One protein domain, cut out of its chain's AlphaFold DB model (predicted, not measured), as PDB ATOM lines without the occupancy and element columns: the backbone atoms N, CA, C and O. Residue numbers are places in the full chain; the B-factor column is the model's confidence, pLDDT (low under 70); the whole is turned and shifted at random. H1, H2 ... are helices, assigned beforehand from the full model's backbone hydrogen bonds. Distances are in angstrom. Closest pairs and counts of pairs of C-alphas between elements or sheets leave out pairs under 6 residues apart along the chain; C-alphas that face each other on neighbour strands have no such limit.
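Overview. This is residues 19 to 62 of the 68 residues of the protein "Coenzyme PQQ synthesis protein D (PqqD)" of Paenibacillus methanolicus (UniProt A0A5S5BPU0). The long helix H3 makes the longest axis, the shorter H2 crosses steeply over its first half, with residues 44 to 51 of H3 touching it, and the very short H1 sits near one side of H2, only just touching it and only just apart from H3. Residues 56 to 62, of which 56 to 60 belong to H3, stick out at one end, and the turn of residues 38 to 43 at the other. The printed part has 44 residues, 32 of them in three named helices, in the order H1, H2, H3 along the chain, with no named strand; its class is all helix, and it is compact, with a radius of gyration of the C-alphas of 10.2 A and spans of 30 by 19 by 14 A.

Arrangement. H1, residues 19 to 22, and H2, residues 29 to 39, only just touch, with 3 pairs of C-alphas within 8 A; the closest, Ile 22 and Leu 32, are 7.0 A apart. H3, residues 44 to 60, touches H2 with residues 44 to 51 alone, the closest C-alphas being Val 33 and Leu 48, 6.1 A apart. H2 and H3 run opposite ways at a steep tilt of 59 degrees. H1 and H3 are only just apart, at 8.2 A. In H2 and H3 every O i to N i+4 pair is within hydrogen-bond range; H1 is too short for one.

Along the chain. H1 begins at C-alpha 19 (-39.647, -12.977, -24.729) and measures 5.1 A. H2 measures 15.7 A. H3 measures 24.0 A and ends at C-alpha 60 (-49.780, -25.282, -21.318).

Size, cuts and confidence. The C-alphas farthest apart, Asp 41 and Asn 62, are 29.9 A apart. The printed part has no cut, its H1 to H2 link is short and its H2 to H3 link tight, and no printed residue is under 70 in pLDDT.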
ATOM      1  N   ILE A  19     -38.716 -12.194 -23.909       92.19
ATOM      2  CA  ILE A  19     -39.647 -12.977 -24.729       92.19
ATOM      3  C   ILE A  19     -41.060 -12.419 -24.574       92.19
ATOM      4  O   ILE A  19     -41.715 -12.164 -25.581       92.19
ATOM      5  N   TRP A  20     -41.508 -12.174 -23.338       90.44
ATOM      6  CA  TRP A  20     -42.849 -11.656 -23.068       90.44
ATOM      7  C   TRP A  20     -43.119 -10.306 -23.747       90.44
ATOM      8  O   TRP A  20     -44.189 -10.122 -24.316       90.44
ATOM      9  N   ARG A  21     -42.150  -9.380 -23.733       90.31
ATOM     10  CA  ARG A  21     -42.261  -8.089 -24.441       90.31
ATOM     11  C   ARG A  21     -42.256  -8.262 -25.958       90.31
ATOM     12  O   ARG A  21     -43.006  -7.601 -26.664       90.31
ATOM     13  N   ILE A  22     -41.405  -9.149 -26.474       92.50
ATOM     14  CA  ILE A  22     -41.262  -9.369 -27.916       92.50
ATOM     15  C   ILE A  22     -42.548  -9.969 -28.512       92.50
ATOM     16  O   ILE A  22     -42.939  -9.584 -29.613       92.50
ATOM     17  N   ILE A  23     -43.212 -10.877 -27.789       91.94
ATOM     18  CA  ILE A  23     -44.437 -11.553 -28.247       91.94
ATOM     19  C   ILE A  23     -45.732 -10.785 -27.937       91.94
ATOM     20  O   ILE A  23     -46.812 -11.314 -28.197       91.94
ATOM     21  N   GLU A  24     -45.662  -9.551 -27.413       89.06
ATOM     22  CA  GLU A  24     -46.851  -8.684 -27.286       89.06
ATOM     23  C   GLU A  24     -47.556  -8.495 -28.638       89.06
ATOM     24  O   GLU A  24     -48.775  -8.329 -28.700       89.06
ATOM     25  N   VAL A  25     -46.791  -8.574 -29.728       88.50
ATOM     26  CA  VAL A  25     -47.303  -8.705 -31.089       88.50
ATOM     27  C   VAL A  25     -47.065 -10.135 -31.563       88.50
ATOM     28  O   VAL A  25     -45.993 -10.700 -31.347       88.50
ATOM     29  N   ALA A  26     -48.052 -10.720 -32.244       89.94
ATOM     30  CA  ALA A  26     -47.901 -12.037 -32.849       89.94
ATOM     31  C   ALA A  26     -46.729 -12.037 -33.845       89.94
ATOM     32  O   ALA A  26     -46.704 -11.257 -34.798       89.94
ATOM     33  N   ILE A  27     -45.769 -12.931 -33.626       94.62
ATOM     34  CA  ILE A  27     -44.571 -13.076 -34.454       94.62
ATOM     35  C   ILE A  27     -44.248 -14.550 -34.694       94.62
ATOM     36  O   ILE A  27     -44.741 -15.438 -34.000       94.62
ATOM     37  N   SER A  28     -43.386 -14.810 -35.676       94.25
ATOM     38  CA  SER A  28     -42.879 -16.154 -35.939       94.25
ATOM     39  C   SER A  28     -41.770 -16.554 -34.964       94.25
ATOM     40  O   SER A  28     -41.021 -15.713 -34.460       94.25
ATOM     41  N   MET A  29     -41.618 -17.867 -34.770       93.44
ATOM     42  CA  MET A  29     -40.548 -18.445 -33.954       93.44
ATOM     43  C   MET A  29     -39.153 -18.001 -34.418       93.44
ATOM     44  O   MET A  29     -38.323 -17.642 -33.592       93.44
ATOM     45  N   ASP A  30     -38.898 -17.966 -35.731       93.94
ATOM     46  CA  ASP A  30     -37.590 -17.542 -36.252       93.94
ATOM     47  C   ASP A  30     -37.313 -16.058 -35.956       93.94
ATOM     48  O   ASP A  30     -36.209 -15.713 -35.543       93.94
ATOM     49  N   THR A  31     -38.330 -15.188 -36.041       95.00
ATOM     50  CA  THR A  31     -38.188 -13.767 -35.671       95.00
ATOM     51  C   THR A  31     -37.868 -13.605 -34.188       95.00
ATOM     52  O   THR A  31     -37.010 -12.798 -33.833       95.00
ATOM     53  N   LEU A  32     -38.542 -14.367 -33.321       95.12
ATOM     54  CA  LEU A  32     -38.280 -14.349 -31.883       95.12
ATOM     55  C   LEU A  32     -36.844 -14.791 -31.582       95.12
ATOM     56  O   LEU A  32     -36.125 -14.082 -30.886       95.12
ATOM     57  N   VAL A  33     -36.420 -15.925 -32.145       95.69
ATOM     58  CA  VAL A  33     -35.068 -16.472 -31.958       95.69
ATOM     59  C   VAL A  33     -34.008 -15.496 -32.458       95.69
ATOM     60  O   VAL A  33     -33.057 -15.228 -31.734       95.69
ATOM     61  N   ASN A  34     -34.176 -14.907 -33.645       95.69
ATOM     62  CA  ASN A  34     -33.205 -13.945 -34.169       95.69
ATOM     63  C   ASN A  34     -33.077 -12.720 -33.248       95.69
ATOM     64  O   ASN A  34     -31.959 -12.337 -32.923       95.69
ATOM     65  N   ARG A  35     -34.193 -12.174 -32.742       95.12
ATOM     66  CA  ARG A  35     -34.159 -11.057 -31.782       95.12
ATOM     67  C   ARG A  35     -33.463 -11.421 -30.476       95.12
ATOM     68  O   ARG A  35     -32.759 -10.596 -29.908       95.12
ATOM     69  N   LEU A  36     -33.658 -12.643 -29.983       95.12
ATOM     70  CA  LEU A  36     -32.971 -13.105 -28.779       95.12
ATOM     71  C   LEU A  36     -31.467 -13.263 -29.019       95.12
ATOM     72  O   LEU A  36     -30.695 -12.872 -28.156       95.12
ATOM     73  N   LEU A  37     -31.046 -13.758 -30.183       95.69
ATOM     74  CA  LEU A  37     -29.626 -13.866 -30.546       95.69
ATOM     75  C   LEU A  37     -28.934 -12.503 -30.709       95.69
ATOM     76  O   LEU A  37     -27.724 -12.413 -30.548       95.69
ATOM     77  N   GLU A  38     -29.680 -11.434 -31.003       95.38
ATOM     78  CA  GLU A  38     -29.142 -10.064 -31.005       95.38
ATOM     79  C   GLU A  38     -28.886  -9.526 -29.586       95.38
ATOM     80  O   GLU A  38     -28.036  -8.658 -29.395       95.38
ATOM     81  N   ILE A  39     -29.629 -10.021 -28.590       93.25
ATOM     82  CA  ILE A  39     -29.550  -9.578 -27.187       93.25
ATOM     83  C   ILE A  39     -28.596 -10.473 -26.384       93.25
ATOM     84  O   ILE A  39     -27.915 -10.008 -25.469       93.25
ATOM     85  N   TYR A  40     -28.559 -11.759 -26.721       93.50
ATOM     86  CA  TYR A  40     -27.873 -12.805 -25.982       93.50
ATOM     87  C   TYR A  40     -26.844 -13.498 -26.874       93.50
ATOM     88  O   TYR A  40     -27.187 -14.061 -27.910       93.50
ATOM     89  N   ASP A  41     -25.591 -13.520 -26.423       94.12
ATOM     90  CA  ASP A  41     -24.487 -14.201 -27.107       94.12
ATOM     91  C   ASP A  41     -24.528 -15.712 -26.820       94.12
ATOM     92  O   ASP A  41     -23.785 -16.249 -25.998       94.12
ATOM     93  N   ILE A  42     -25.487 -16.393 -27.445       93.88
ATOM     94  CA  ILE A  42     -25.676 -17.846 -27.375       93.88
ATOM     95  C   ILE A  42     -25.813 -18.420 -28.783       93.88
ATOM     96  O   ILE A  42     -26.071 -17.701 -29.745       93.88
ATOM     97  N   ASP A  43     -25.668 -19.733 -28.934       95.88
ATOM     98  CA  ASP A  43     -25.860 -20.356 -30.239       95.88
ATOM     99  C   ASP A  43     -27.352 -20.493 -30.604       95.88
ATOM    100  O   ASP A  43     -28.239 -20.613 -29.748       95.88
ATOM    101  N   LYS A  44     -27.632 -20.514 -31.913       93.50
ATOM    102  CA  LYS A  44     -29.002 -20.579 -32.445       93.50
ATOM    103  C   LYS A  44     -29.748 -21.844 -32.017       93.50
ATOM    104  O   LYS A  44     -30.960 -21.779 -31.817       93.50
ATOM    105  N   HIS A  45     -29.062 -22.978 -31.886       95.25
ATOM    106  CA  HIS A  45     -29.699 -24.234 -31.505       95.25
ATOM    107  C   HIS A  45     -30.164 -24.186 -30.045       95.25
ATOM    108  O   HIS A  45     -31.338 -24.440 -29.779       95.25
ATOM    109  N   THR A  46     -29.300 -23.747 -29.126       93.94
ATOM    110  CA  THR A  46     -29.656 -23.531 -27.717       93.94
ATOM    111  C   THR A  46     -30.779 -22.506 -27.571       93.94
ATOM    112  O   THR A  46     -31.735 -22.745 -26.831       93.94
ATOM    113  N   CYS A  47     -30.710 -21.389 -28.302       95.38
ATOM    114  CA  CYS A  47     -31.757 -20.368 -28.278       95.38
ATOM    115  C   CYS A  47     -33.117 -20.937 -28.708       95.38
ATOM    116  O   CYS A  47     -34.119 -20.735 -28.019       95.38
ATOM    117  N   LEU A  48     -33.154 -21.685 -29.813       94.81
ATOM    118  CA  LEU A  48     -34.381 -22.267 -30.349       94.81
ATOM    119  C   LEU A  48     -34.984 -23.309 -29.404       94.81
ATOM    120  O   LEU A  48     -36.179 -23.235 -29.113       94.81
ATOM    121  N   GLU A  49     -34.172 -24.236 -28.895       95.06
ATOM    122  CA  GLU A  49     -34.623 -25.285 -27.974       95.06
ATOM    123  C   GLU A  49     -35.212 -24.689 -26.692       95.06
ATOM    124  O   GLU A  49     -36.346 -24.999 -26.318       95.06
ATOM    125  N   GLN A  50     -34.486 -23.774 -26.043       93.38
ATOM    126  CA  GLN A  50     -34.947 -23.166 -24.794       93.38
ATOM    127  C   GLN A  50     -36.188 -22.294 -25.003       93.38
ATOM    128  O   GLN A  50     -37.134 -22.364 -24.213       93.38
ATOM    129  N   THR A  51     -36.227 -21.516 -26.088       94.19
ATOM    130  CA  THR A  51     -37.387 -20.679 -26.422       94.19
ATOM    131  C   THR A  51     -38.614 -21.541 -26.718       94.19
ATOM    132  O   THR A  51     -39.704 -21.248 -26.229       94.19
ATOM    133  N   SER A  52     -38.450 -22.647 -27.450       93.50
ATOM    134  CA  SER A  52     -39.539 -23.574 -27.779       93.50
ATOM    135  C   SER A  52     -40.118 -24.234 -26.526       93.50
ATOM    136  O   SER A  52     -41.337 -24.248 -26.326       93.50
ATOM    137  N   GLN A  53     -39.250 -24.713 -25.627       92.56
ATOM    138  CA  GLN A  53     -39.668 -25.286 -24.345       92.56
ATOM    139  C   GLN A  53     -40.401 -24.257 -23.477       92.56
ATOM    140  O   GLN A  53     -41.442 -24.567 -22.888       92.56
ATOM    141  N   PHE A  54     -39.900 -23.020 -23.426       90.75
ATOM    142  CA  PHE A  54     -40.537 -21.935 -22.687       90.75
ATOM    143  C   PHE A  54     -41.931 -21.609 -23.235       90.75
ATOM    144  O   PHE A  54     -42.900 -21.629 -22.475       90.75
ATOM    145  N   LEU A  55     -42.062 -21.372 -24.544       91.69
ATOM    146  CA  LEU A  55     -43.350 -21.065 -25.173       91.69
ATOM    147  C   LEU A  55     -44.350 -22.217 -25.016       91.69
ATOM    148  O   LEU A  55     -45.520 -21.978 -24.724       91.69
ATOM    149  N   THR A  56     -43.890 -23.464 -25.134       91.44
ATOM    150  CA  THR A  56     -44.727 -24.647 -24.893       91.44
ATOM    151  C   THR A  56     -45.271 -24.649 -23.468       91.44
ATOM    152  O   THR A  56     -46.472 -24.812 -23.271       91.44
ATOM    153  N   ARG A  57     -44.423 -24.372 -22.468       89.38
ATOM    154  CA  ARG A  57     -44.859 -24.266 -21.071       89.38
ATOM    155  C   ARG A  57     -45.866 -23.135 -20.866       89.38
ATOM    156  O   ARG A  57     -46.837 -23.320 -20.142       89.38
ATOM    157  N   MET A  58     -45.659 -21.984 -21.502       89.25
ATOM    158  CA  MET A  58     -46.584 -20.849 -21.424       89.25
ATOM    159  C   MET A  58     -47.936 -21.159 -22.073       89.25
ATOM    160  O   MET A  58     -48.978 -20.777 -21.537       89.25
ATOM    161  N   LYS A  59     -47.935 -21.899 -23.185       90.00
ATOM    162  CA  LYS A  59     -49.152 -22.411 -23.820       90.00
ATOM    163  C   LYS A  59     -49.895 -23.385 -22.905       90.00
ATOM    164  O   LYS A  59     -51.106 -23.264 -22.768       90.00
ATOM    165  N   ASP A  60     -49.189 -24.308 -22.254       90.19
ATOM    166  CA  ASP A  60     -49.780 -25.282 -21.318       90.19
ATOM    167  C   ASP A  60     -50.466 -24.596 -20.121       90.19
ATOM    168  O   ASP A  60     -51.503 -25.028 -19.624       90.19
ATOM    169  N   LEU A  61     -49.917 -23.457 -19.699       87.44
ATOM    170  CA  LEU A  61     -50.497 -22.592 -18.670       87.44
ATOM    171  C   LEU A  61     -51.631 -21.697 -19.191       87.44
ATOM    172  O   LEU A  61     -52.162 -20.901 -18.423       87.44
ATOM    173  N   ASN A  62     -52.002 -21.809 -20.471       88.38
ATOM    174  CA  ASN A  62     -52.980 -20.958 -21.157       88.38
ATOM    175  C   ASN A  62     -52.642 -19.455 -21.097       88.38
ATOM    176  O   ASN A  62     -53.532 -18.610 -21.157       88.38
TER     177      ASN A  62